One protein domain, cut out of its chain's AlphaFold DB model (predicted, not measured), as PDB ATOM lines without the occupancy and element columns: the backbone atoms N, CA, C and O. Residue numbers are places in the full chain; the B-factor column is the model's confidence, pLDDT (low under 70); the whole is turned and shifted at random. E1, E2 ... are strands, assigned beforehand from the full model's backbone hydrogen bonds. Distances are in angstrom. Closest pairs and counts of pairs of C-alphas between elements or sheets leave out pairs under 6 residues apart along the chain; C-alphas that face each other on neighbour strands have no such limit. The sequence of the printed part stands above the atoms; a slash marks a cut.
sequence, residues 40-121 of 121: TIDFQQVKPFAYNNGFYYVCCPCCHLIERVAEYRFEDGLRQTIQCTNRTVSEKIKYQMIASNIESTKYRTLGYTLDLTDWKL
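AT A GLANCE: This is residues 40 to 121 of the 121 residues of an uncharacterized protein of Clostridium sartagoforme AAU1 (UniProt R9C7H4). Three small strand pieces follow one another along a loose, elongated domain: a three-stranded sheet of E1, E2 and E3 towards one end, a short two-stranded ladder of E4 and E7 in the middle, and a long two-stranded hairpin arm of E5 and E6 reaching away to the other end. The chain passes through the middle ladder twice, going out by E4 and coming back by E7, with the arm between these passes. The printed part has 82 residues with no named helix and seven named strands, E1 to E7 in chain order, holding 41 residues, and the class is all strand. The sheets, with orders E1 - E2 - E3, E4 - E7 and E5 - E6, are each antiparallel. The whole is only just loose, close to compact, with a radius of gyration of the C-alphas of 14.5 A, and it spans 49 by 28 by 20 A.

IN THESE COORDINATES: The printed part begins at Thr 40, and its first named strand is E1, residues 50 to 52, 6.8 A long, with C-alpha 50 at (-31.138, 41.115, 17.089). E2 is residues 55 to 59, 13.2 A long, and E3 is residues 66 to 70, 13.3 A long. E4, residues 79 to 83, measures 13.4 A from first to last C-alpha. The two longest strands by residues follow, with nine residues each. E5 is residues 90 to 98, 25.0 A long, and its C-alpha 98 is at (-13.444, 19.506, 42.307). E6 is residues 101 to 109, 25.7 A long. E7, residues 111 to 115, is 13.0 A long and ends with C-alpha 115 at (-27.792, 28.894, 20.665).

HOW THE PARTS SIT: E1, E2 and E3 form a meander, each strand the antiparallel neighbour of the one before, with E1 and E3 as edge strands and E2 as the inner strand. E1 and E2 are a hairpin, with 153 degrees between their N-to-C directions, and N 57 and O 50 are within hydrogen-bond range at 2.8 A. E2 and E3 are a hairpin too, at 150 degrees, with N 56 and O 69 at 2.8 A and N 67 and O 58 at 2.8 A. E3 and E4 are apart, but only just, with closest C-alphas 8.3 A from each other. E2 and E7 are also only just apart, at 8.2 A. E4 and E7 are antiparallel neighbours at 159 degrees; C-alphas 83 and 111 face each other at 4.1 A, and N 82 and O 112 are 2.8 A apart, within hydrogen-bond range. Residues 45 to 46 pair with residues 113 to 114 of E7, parallel. E5 and E6 are a hairpin at 157 degrees; N 92 and O 107 are within hydrogen-bond range at 2.8 A near one end, and N 98 and O 101 at 2.9 A near the other. E6 and E7 meet only through their link, while E4 and E5 are apart.

THE WHOLE: The two C-alphas farthest apart are those of Asn 53 and Ser 100, 50.2 A, and those of Thr 40 and Leu 121 are 20.9 A apart. The printed part has no cut and ends at Leu 121, the chain's last residue. No link is long: those from E1 to E2, E5 to E6 and E6 to E7 are tight, and the other three are short. The mean pLDDT of the printed part is 73.4, and the model's confidence is low, under 70, at residues 40 to 45, 63 to 65, 90 to 97, 100 to 106 and 119 to 121.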
ATOM      1  N   THR A  40     -21.876  33.397  30.501       48.81
ATOM      2  CA  THR A  40     -20.725  33.843  29.713       48.81
ATOM      3  C   THR A  40     -19.525  32.911  29.862       48.81
ATOM      4  O   THR A  40     -18.738  32.820  28.933       48.81
ATOM      5  N   ILE A  41     -19.409  32.145  30.956       45.81
ATOM      6  CA  ILE A  41     -18.247  31.293  31.281       45.81
ATOM      7  C   ILE A  41     -17.878  30.300  30.176       45.81
ATOM      8  O   ILE A  41     -16.692  30.121  29.898       45.81
ATOM      9  N   ASP A  42     -18.850  29.665  29.523       51.81
ATOM     10  CA  ASP A  42     -18.509  28.611  28.567       51.81
ATOM     11  C   ASP A  42     -18.173  29.156  27.169       51.81
ATOM     12  O   ASP A  42     -17.495  28.468  26.401       51.81
ATOM     13  N   PHE A  43     -18.602  30.376  26.800       54.97
ATOM     14  CA  PHE A  43     -18.499  30.937  25.431       54.97
ATOM     15  C   PHE A  43     -18.873  29.964  24.305       54.97
ATOM     16  O   PHE A  43     -18.467  30.142  23.150       54.97
ATOM     17  N   GLN A  44     -19.543  28.876  24.655       54.47
ATOM     18  CA  GLN A  44     -19.946  27.842  23.736       54.47
ATOM     19  C   GLN A  44     -21.320  28.199  23.231       54.47
ATOM     20  O   GLN A  44     -21.500  28.052  22.049       54.47
ATOM     21  N   GLN A  45     -22.211  28.761  24.050       68.31
ATOM     22  CA  GLN A  45     -23.564  29.134  23.645       68.31
ATOM     23  C   GLN A  45     -23.722  30.653  23.635       68.31
ATOM     24  O   GLN A  45     -24.069  31.279  24.633       68.31
ATOM     25  N   VAL A  46     -23.418  31.259  22.496       76.56
ATOM     26  CA  VAL A  46     -23.634  32.685  22.262       76.56
ATOM     27  C   VAL A  46     -25.106  32.894  21.924       76.56
ATOM     28  O   VAL A  46     -25.677  32.101  21.179       76.56
ATOM     29  N   LYS A  47     -25.720  33.948  22.467       79.69
ATOM     30  CA  LYS A  47     -27.084  34.363  22.115       79.69
ATOM     31  C   LYS A  47     -27.039  35.504  21.094       79.69
ATOM     32  O   LYS A  47     -26.173  36.376  21.217       79.69
ATOM     33  N   PRO A  48     -27.945  35.537  20.101       75.38
ATOM     34  CA  PRO A  48     -28.077  36.711  19.256       75.38
ATOM     35  C   PRO A  48     -28.664  37.882  20.052       75.38
ATOM     36  O   PRO A  48     -29.333  37.696  21.071       75.38
ATOM     37  N   PHE A  49     -28.416  39.100  19.582       70.12
ATOM     38  CA  PHE A  49     -28.961  40.325  20.177       70.12
ATOM     39  C   PHE A  49     -29.983  41.031  19.274       70.12
ATOM     40  O   PHE A  49     -30.650  41.953  19.731       70.12
ATOM     41  N   ALA A  50     -30.112  40.621  18.007       70.69
ATOM     42  CA  ALA A  50     -31.138  41.115  17.089       70.69
ATOM     43  C   ALA A  50     -31.457  40.091  15.986       70.69
ATOM     44  O   ALA A  50     -30.606  39.268  15.639       70.69
ATOM     45  N   TYR A  51     -32.661  40.177  15.412       79.31
ATOM     46  CA  TYR A  51     -33.082  39.455  14.206       79.31
ATOM     47  C   TYR A  51     -33.653  40.442  13.192       79.31
ATOM     48  O   TYR A  51     -34.453  41.306  13.549       79.31
ATOM     49  N   ASN A  52     -33.243  40.324  11.932       78.88
ATOM     50  CA  ASN A  52     -33.812  41.106  10.841       78.88
ATOM     51  C   ASN A  52     -33.644  40.360   9.513       78.88
ATOM     52  O   ASN A  52     -32.550  39.880   9.217       78.88
ATOM     53  N   ASN A  53     -34.706  40.292   8.705       87.88
ATOM     54  CA  ASN A  53     -34.693  39.744   7.345       87.88
ATOM     55  C   ASN A  53     -34.062  38.340   7.230       87.88
ATOM     56  O   ASN A  53     -33.268  38.094   6.324       87.88
ATOM     57  N   GLY A  54     -34.372  37.425   8.157       86.56
ATOM     58  CA  GLY A  54     -33.813  36.064   8.141       86.56
ATOM     59  C   GLY A  54     -32.367  35.960   8.641       86.56
ATOM     60  O   GLY A  54     -31.702  34.950   8.402       86.56
ATOM     61  N   PHE A  55     -31.852  36.993   9.318       85.94
ATOM     62  CA  PHE A  55     -30.513  37.000   9.904       85.94
ATOM     63  C   PHE A  55     -30.541  37.260  11.406       85.94
ATOM     64  O   PHE A  55     -31.135  38.231  11.870       85.94
ATOM     65  N   TYR A  56     -29.794  36.440  12.137       83.31
ATOM     66  CA  TYR A  56     -29.434  36.639  13.533       83.31
ATOM     67  C   TYR A  56     -28.151  37.470  13.623       83.31
ATOM     68  O   TYR A  56     -27.159  37.158  12.963       83.31
ATOM     69  N   TYR A  57     -28.145  38.508  14.454       74.75
ATOM     70  CA  TYR A  57     -26.974  39.342  14.716       74.75
ATOM     71  C   TYR A  57     -26.362  38.960  16.055       74.75
ATOM     72  O   TYR A  57     -27.054  38.882  17.072       74.75
ATOM     73  N   VAL A  58     -25.058  38.715  16.052       76.31
ATOM     74  CA  VAL A  58     -24.335  38.161  17.195       76.31
ATOM     75  C   VAL A  58     -22.981  38.841  17.356       76.31
ATOM     76  O   VAL A  58     -22.344  39.217  16.375       76.31
ATOM     77  N   CYS A  59     -22.537  39.024  18.598       70.69
ATOM     78  CA  CYS A  59     -21.172  39.460  18.879       70.69
ATOM     79  C   CYS A  59     -20.270  38.225  18.942       70.69
ATOM     80  O   CYS A  59     -20.425  37.385  19.830       70.69
ATOM     81  N   CYS A  60     -19.345  38.097  17.991       74.19
ATOM     82  CA  CYS A  60     -18.417  36.976  17.944       74.19
ATOM     83  C   CYS A  60     -17.491  37.016  19.169       74.19
ATOM     84  O   CYS A  60     -16.711  37.956  19.308       74.19
ATOM     85  N   PRO A  61     -17.479  35.996  20.038       70.25
ATOM     86  CA  PRO A  61     -16.644  36.011  21.237       70.25
ATOM     87  C   PRO A  61     -15.151  35.813  20.948       70.25
ATOM     88  O   PRO A  61     -14.323  35.942  21.845       70.25
ATOM     89  N   CYS A  62     -14.789  35.456  19.712       73.56
ATOM     90  CA  CYS A  62     -13.393  35.292  19.322       73.56
ATOM     91  C   CYS A  62     -12.734  36.632  18.966       73.56
ATOM     92  O   CYS A  62     -11.586  36.858  19.335       73.56
ATOM     93  N   CYS A  63     -13.434  37.501  18.227       68.12
ATOM     94  CA  CYS A  63     -12.891  38.766  17.711       68.12
ATOM     95  C   CYS A  63     -13.666  40.017  18.151       68.12
ATOM     96  O   CYS A  63     -13.240  41.124  17.837       68.12
ATOM     97  N   HIS A  64     -14.782  39.853  18.864       67.00
ATOM     98  CA  HIS A  64     -15.700  40.906  19.315       67.00
ATOM     99  C   HIS A  64     -16.338  41.745  18.194       67.00
ATOM    100  O   HIS A  64     -16.860  42.828  18.451       67.00
ATOM    101  N   LEU A  65     -16.324  41.250  16.952       62.75
ATOM    102  CA  LEU A  65     -17.038  41.868  15.836       62.75
ATOM    103  C   LEU A  65     -18.491  41.390  15.784       62.75
ATOM    104  O   LEU A  65     -18.807  40.266  16.181       62.75
ATOM    105  N   ILE A  66     -19.364  42.242  15.247       71.62
ATOM    106  CA  ILE A  66     -20.747  41.874  14.950       71.62
ATOM    107  C   ILE A  66     -20.761  41.026  13.680       71.62
ATOM    108  O   ILE A  66     -20.312  41.460  12.619       71.62
ATOM    109  N   GLU A  67     -21.315  39.827  13.789       76.19
ATOM    110  CA  GLU A  67     -21.530  38.908  12.680       76.19
ATOM    111  C   GLU A  67     -23.033  38.742  12.433       76.19
ATOM    112  O   GLU A  67     -23.845  38.795  13.361       76.19
ATOM    113  N   ARG A  68     -23.403  38.530  11.167       83.06
ATOM    114  CA  ARG A  68     -24.754  38.111  10.783       83.06
ATOM    115  C   ARG A  68     -24.740  36.631  10.424       83.06
ATOM    116  O   ARG A  68     -23.901  36.191   9.637       83.06
ATOM    117  N   VAL A  69     -25.683  35.875  10.964       87.06
ATOM    118  CA  VAL A  69     -25.836  34.439  10.734       87.06
ATOM    119  C   VAL A  69     -27.208  34.201  10.130       87.06
ATOM    120  O   VAL A  69     -28.217  34.596  10.702       87.06
ATOM    121  N   ALA A  70     -27.243  33.590   8.950       90.19
ATOM    122  CA  ALA A  70     -28.498  33.332   8.262       90.19
ATOM    123  C   ALA A  70     -29.285  32.205   8.940       90.19
ATOM    124  O   ALA A  70     -28.705  31.194   9.338       90.19
ATOM    125  N   GLU A  71     -30.599  32.367   9.022       89.06
ATOM    126  CA  GLU A  71     -31.509  31.442   9.696       89.06
ATOM    127  C   GLU A  71     -31.518  30.040   9.094       89.06
ATOM    128  O   GLU A  71     -31.528  29.056   9.825       89.06
ATOM    129  N   TYR A  72     -31.379  29.932   7.772       88.88
ATOM    130  CA  TYR A  72     -31.308  28.634   7.095       88.88
ATOM    131  C   TYR A  72     -30.111  27.773   7.538       88.88
ATOM    132  O   TYR A  72     -30.046  26.598   7.198       88.88
ATOM    133  N   ARG A  73     -29.130  28.343   8.258       85.62
ATOM    134  CA  ARG A  73     -27.983  27.591   8.786       85.62
ATOM    135  C   ARG A  73     -28.318  26.752  10.017       85.62
ATOM    136  O   ARG A  73     -27.449  26.001  10.449       85.62
ATOM    137  N   PHE A  74     -29.501  26.897  10.602       85.62
ATOM    138  CA  PHE A  74     -29.933  26.136  11.769       85.62
ATOM    139  C   PHE A  74     -30.798  24.957  11.314       85.62
ATOM    140  O   PHE A  74     -32.019  25.056  11.314       85.62
ATOM    141  N   GLU A  75     -30.161  23.849  10.920       76.12
ATOM    142  CA  GLU A  75     -30.851  22.635  10.435       76.12
ATOM    143  C   GLU A  75     -31.841  22.081  11.477       76.12
ATOM    144  O   GLU A  75     -32.972  21.740  11.140       76.12
ATOM    145  N   ASP A  76     -31.454  22.117  12.756       76.25
ATOM    146  CA  ASP A  76     -32.275  21.677  13.892       76.25
ATOM    147  C   ASP A  76     -33.118  22.820  14.502       76.25
ATOM    148  O   ASP A  76     -33.712  22.673  15.572       76.25
ATOM    149  N   GLY A  77     -33.089  24.012  13.894       74.94
ATOM    150  CA  GLY A  77     -33.796  25.219  14.338       74.94
ATOM    151  C   GLY A  77     -33.275  25.886  15.621       74.94
ATOM    152  O   GLY A  77     -33.710  26.986  15.945       74.94
ATOM    153  N   LEU A  78     -32.348  25.261  16.360       82.62
ATOM    154  CA  LEU A  78     -31.994  25.713  17.715       82.62
ATOM    155  C   LEU A  78     -30.516  26.021  17.937       82.62
ATOM    156  O   LEU A  78     -30.200  26.900  18.734       82.62
ATOM    157  N   ARG A  79     -29.583  25.311  17.300       88.19
ATOM    158  CA  ARG A  79     -28.146  25.494  17.553       88.19
ATOM    159  C   ARG A  79     -27.344  25.383  16.271       88.19
ATOM    160  O   ARG A  79     -27.678  24.580  15.410       88.19
ATOM    161  N   GLN A  80     -26.270  26.160  16.168       88.38
ATOM    162  CA  GLN A  80     -25.324  26.021  15.066       88.38
ATOM    163  C   GLN A  80     -23.904  26.421  15.470       88.38
ATOM    164  O   GLN A  80     -23.704  27.416  16.165       88.38
ATOM    165  N   THR A  81     -22.899  25.676  15.009       89.38
ATOM    166  CA  THR A  81     -21.487  26.035  15.215       89.38
ATOM    167  C   THR A  81     -21.018  26.994  14.125       89.38
ATOM    168  O   THR A  81     -21.079  26.694  12.935       89.38
ATOM    169  N   ILE A  82     -20.523  28.157  14.539       87.31
ATOM    170  CA  ILE A  82     -20.089  29.253  13.677       87.31
ATOM    171  C   ILE A  82     -18.578  29.436  13.808       87.31
ATOM    172  O   ILE A  82     -18.032  29.561  14.907       87.31
ATOM    173  N   GLN A  83     -17.885  29.456  12.672       89.25
ATOM    174  CA  GLN A  83     -16.476  29.840  12.624       89.25
ATOM    175  C   GLN A  83     -16.352  31.363  12.657       89.25
ATOM    176  O   GLN A  83     -17.069  32.056  11.937       89.25
ATOM    177  N   CYS A  84     -15.409  31.876  13.450       81.00
ATOM    178  CA  CYS A  84     -15.066  33.293  13.463       81.00
ATOM    179  C   CYS A  84     -14.623  33.725  12.064       81.00
ATOM    180  O   CYS A  84     -13.636  33.211  11.526       81.00
ATOM    181  N   THR A  85     -15.316  34.704  11.494       80.44
ATOM    182  CA  THR A  85     -15.021  35.225  10.151       80.44
ATOM    183  C   THR A  85     -13.617  35.819  10.058       80.44
ATOM    184  O   THR A  85     -12.927  35.636   9.057       80.44
ATOM    185  N   ASN A  86     -13.151  36.441  11.143       75.88
ATOM    186  CA  ASN A  86     -11.815  37.026  11.242       75.88
ATOM    187  C   ASN A  86     -10.720  36.006  11.617       75.88
ATOM    188  O   ASN A  86      -9.583  36.388  11.890       75.88
ATOM    189  N   ARG A  87     -11.059  34.709  11.703       80.81
ATOM    190  CA  ARG A  87     -10.142  33.598  12.035       80.81
ATOM    191  C   ARG A  87      -9.316  33.817  13.310       80.81
ATOM    192  O   ARG A  87      -8.235  33.255  13.471       80.81
ATOM    193  N   THR A  88      -9.816  34.644  14.224       71.88
ATOM    194  CA  THR A  88      -9.148  34.924  15.494       71.88
ATOM    195  C   THR A  88      -9.280  33.710  16.407       71.88
ATOM    196  O   THR A  88     -10.387  33.237  16.660       71.88
ATOM    197  N   VAL A  89      -8.150  33.205  16.905       75.19
ATOM    198  CA  VAL A  89      -8.123  32.126  17.899       75.19
ATOM    199  C   VAL A  89      -8.286  32.743  19.286       75.19
ATOM    200  O   VAL A  89      -7.467  33.566  19.689       75.19
ATOM    201  N   SER A  90      -9.300  32.316  20.035       68.56
ATOM    202  CA  SER A  90      -9.461  32.684  21.447       68.56
ATOM    203  C   SER A  90      -8.892  31.594  22.360       68.56
ATOM    204  O   SER A  90      -9.135  30.404  22.143       68.56
ATOM    205  N   GLU A  91      -8.114  31.988  23.376       66.88
ATOM    206  CA  GLU A  91      -7.720  31.112  24.491       66.88
ATOM    207  C   GLU A  91      -8.779  31.234  25.587       66.88
ATOM    208  O   GLU A  91      -9.033  32.324  26.098       66.88
ATOM    209  N   LYS A  92      -9.405  30.113  25.936       65.88
ATOM    210  CA  LYS A  92     -10.415  30.012  26.986       65.88
ATOM    211  C   LYS A  92      -9.851  29.179  28.127       65.88
ATOM    212  O   LYS A  92      -9.158  28.186  27.900       65.88
ATOM    213  N   ILE A  93     -10.124  29.606  29.352       59.53
ATOM    214  CA  ILE A  93      -9.696  28.914  30.566       59.53
ATOM    215  C   ILE A  93     -10.952  28.642  31.376       59.53
ATOM    216  O   ILE A  93     -11.600  29.577  31.841       59.53
ATOM    217  N   LYS A  94     -11.298  27.364  31.524       57.22
ATOM    218  CA  LYS A  94     -12.396  26.926  32.379       57.22
ATOM    219  C   LYS A  94     -11.831  26.547  33.733       57.22
ATOM    220  O   LYS A  94     -10.897  25.754  33.802       57.22
ATOM    221  N   TYR A  95     -12.403  27.119  34.781       58.09
ATOM    222  CA  TYR A  95     -12.105  26.754  36.157       58.09
ATOM    223  C   TYR A  95     -13.233  25.866  36.672       58.09
ATOM    224  O   TYR A  95     -14.404  26.212  36.523       58.09
ATOM    225  N   GLN A  96     -12.888  24.719  37.246       55.72
ATOM    226  CA  GLN A  96     -13.845  23.793  37.834       55.72
ATOM    227  C   GLN A  96     -13.435  23.492  39.273       55.72
ATOM    228  O   GLN A  96     -12.286  23.153  39.548       55.72
ATOM    229  N   MET A  97     -14.389  23.630  40.189       53.94
ATOM    230  CA  MET A  97     -14.235  23.177  41.567       53.94
ATOM    231  C   MET A  97     -14.407  21.661  41.599       53.94
ATOM    232  O   MET A  97     -15.459  21.151  41.206       53.94
ATOM    233  N   ILE A  98     -13.387  20.947  42.068       70.75
ATOM    234  CA  ILE A  98     -13.444  19.506  42.307       70.75
ATOM    235  C   ILE A  98     -13.047  19.269  43.761       70.75
ATOM    236  O   ILE A  98     -11.895  19.469  44.148       70.75
ATOM    237  N   ALA A  99     -14.032  18.860  44.564       79.62
ATOM    238  CA  ALA A  99     -13.923  18.729  46.015       79.62
ATOM    239  C   ALA A  99     -13.392  20.017  46.680       79.62
ATOM    240  O   ALA A  99     -14.153  20.966  46.857       79.62
ATOM    241  N   SER A 100     -12.095  20.051  47.006       68.44
ATOM    242  CA  SER A 100     -11.412  21.145  47.714       68.44
ATOM    243  C   SER A 100     -10.380  21.887  46.852       68.44
ATOM    244  O   SER A 100      -9.691  22.766  47.362       68.44
ATOM    245  N   ASN A 101     -10.244  21.526  45.572       52.72
ATOM    246  CA  ASN A 101      -9.265  22.097  44.650       52.72
ATOM    247  C   ASN A 101      -9.951  22.777  43.460       52.72
ATOM    248  O   ASN A 101     -11.039  22.386  43.029       52.72
ATOM    249  N   ILE A 102      -9.282  23.788  42.908       58.59
ATOM    250  CA  ILE A 102      -9.680  24.439  41.661       58.59
ATOM    251  C   ILE A 102      -8.782  23.898  40.552       58.59
ATOM    252  O   ILE A 102      -7.583  24.176  40.531       58.59
ATOM    253  N   GLU A 103      -9.363  23.157  39.617       60.88
ATOM    254  CA  GLU A 103      -8.681  22.763  38.386       60.88
ATOM    255  C   GLU A 103      -8.938  23.795  37.291       60.88
ATOM    256  O   GLU A 103     -10.029  24.361  37.184       60.88
ATOM    257  N   SER A 104      -7.922  24.053  36.466       62.22
ATOM    258  CA  SER A 104      -8.050  24.931  35.305       62.22
ATOM    259  C   SER A 104      -7.712  24.181  34.025       62.22
ATOM    260  O   SER A 104      -6.584  23.710  33.868       62.22
ATOM    261  N   THR A 105      -8.644  24.158  33.079       64.06
ATOM    262  CA  THR A 105      -8.456  23.547  31.761       64.06
ATOM    263  C   THR A 105      -8.432  24.631  30.698       64.06
ATOM    264  O   THR A 105      -9.359  25.436  30.582       64.06
ATOM    265  N   LYS A 106      -7.356  24.657  29.909       65.50
ATOM    266  CA  LYS A 106      -7.179  25.612  28.813       65.50
ATOM    267  C   LYS A 106      -7.536  24.984  27.477       65.50
ATOM    268  O   LYS A 106      -7.085  23.886  27.175       65.50
ATOM    269  N   TYR A 107      -8.255  25.720  26.644       72.19
ATOM    270  CA  TYR A 107      -8.558  25.312  25.278       72.19
ATOM    271  C   TYR A 107      -8.511  26.506  24.327       72.19
ATOM    272  O   TYR A 107      -8.706  27.656  24.718       72.19
ATOM    273  N   ARG A 108      -8.213  26.224  23.058       74.19
ATOM    274  CA  ARG A 108      -8.192  27.209  21.973       74.19
ATOM    275  C   ARG A 108      -9.349  26.934  21.031       74.19
ATOM    276  O   ARG A 108      -9.560  25.785  20.660       74.19
ATOM    277  N   THR A 109     -10.074  27.971  20.625       78.25
ATOM    278  CA  THR A 109     -11.144  27.832  19.632       78.25
ATOM    279  C   THR A 109     -11.093  28.930  18.578       78.25
ATOM    280  O   THR A 109     -10.751  30.078  18.863       78.25
ATOM    281  N   LEU A 110     -11.452  28.549  17.353       83.44
ATOM    282  CA  LEU A 110     -11.651  29.428  16.199       83.44
ATOM    283  C   LEU A 110     -13.127  29.792  15.992       83.44
ATOM    284  O   LEU A 110     -13.449  30.554  15.087       83.44
ATOM    285  N   GLY A 111     -14.034  29.244  16.797       84.44
ATOM    286  CA  GLY A 111     -15.472  29.405  16.624       84.44
ATOM    287  C   GLY A 111     -16.252  29.304  17.928       84.44
ATOM    288  O   GLY A 111     -15.689  29.150  19.021       84.44
ATOM    289  N   TYR A 112     -17.564  29.408  17.792       82.81
ATOM    290  CA  TYR A 112     -18.536  29.416  18.878       82.81
ATOM    291  C   TYR A 112     -19.823  28.718  18.431       82.81
ATOM    292  O   TYR A 112     -20.088  28.630  17.234       82.81
ATOM    293  N   THR A 113     -20.632  28.222  19.362       87.56
ATOM    294  CA  THR A 113     -21.981  27.736  19.049       87.56
ATOM    295  C   THR A 113     -22.965  28.879  19.296       87.56
ATOM    296  O   THR A 113     -22.962  29.533  20.335       87.56
ATOM    297  N   LEU A 114     -23.781  29.192  18.300       85.19
ATOM    298  CA  LEU A 114     -24.914  30.092  18.442       85.19
ATOM    299  C   LEU A 114     -26.104  29.252  18.903       85.19
ATOM    300  O   LEU A 114     -26.419  28.239  18.277       85.19
ATOM    301  N   ASP A 115     -26.713  29.636  20.018       85.75
ATOM    302  CA  ASP A 115     -27.792  28.894  20.665       85.75
ATOM    303  C   ASP A 115     -29.061  29.755  20.706       85.75
ATOM    304  O   ASP A 115     -29.095  30.801  21.347       85.75
ATOM    305  N   LEU A 116     -30.127  29.298  20.063       83.06
ATOM    306  CA  LEU A 116     -31.434  29.953  19.996       83.06
ATOM    307  C   LEU A 116     -32.443  29.391  21.009       83.06
ATOM    308  O   LEU A 116     -33.574  29.861  21.060       83.06
ATOM    309  N   THR A 117     -32.061  28.418  21.841       80.25
ATOM    310  CA  THR A 117     -32.916  27.879  22.913       80.25
ATOM    311  C   THR A 117     -33.406  29.034  23.787       80.25
ATOM    312  O   THR A 117     -32.599  29.851  24.236       80.25
ATOM    313  N   ASP A 118     -34.718  29.139  23.987       72.69
ATOM    314  CA  ASP A 118     -35.375  30.217  24.743       72.69
ATOM    315  C   ASP A 118     -35.175  31.642  24.192       72.69
ATOM    316  O   ASP A 118     -35.591  32.617  24.824       72.69
ATOM    317  N   TRP A 119     -34.588  31.793  22.999       66.75
ATOM    318  CA  TRP A 119     -34.518  33.066  22.288       66.75
ATOM    319  C   TRP A 119     -35.862  33.319  21.605       66.75
ATOM    320  O   TRP A 119     -36.051  33.074  20.416       66.75
ATOM    321  N   LYS A 120     -36.843  33.728  22.412       55.34
ATOM    322  CA  LYS A 120     -38.137  34.194  21.918       55.34
ATOM    323  C   LYS A 120     -37.933  35.543  21.230       55.34
ATOM    324  O   LYS A 120     -37.449  36.477  21.872       55.34
ATOM    325  N   LEU A 121     -38.288  35.606  19.948       50.56
ATOM    326  CA  LEU A 121     -38.579  36.868  19.269       50.56
ATOM    327  C   LEU A 121     -39.843  37.499  19.857       50.56
ATOM    328  O   LEU A 121     -40.792  36.733  20.149       50.56
TER     329      LEU A 121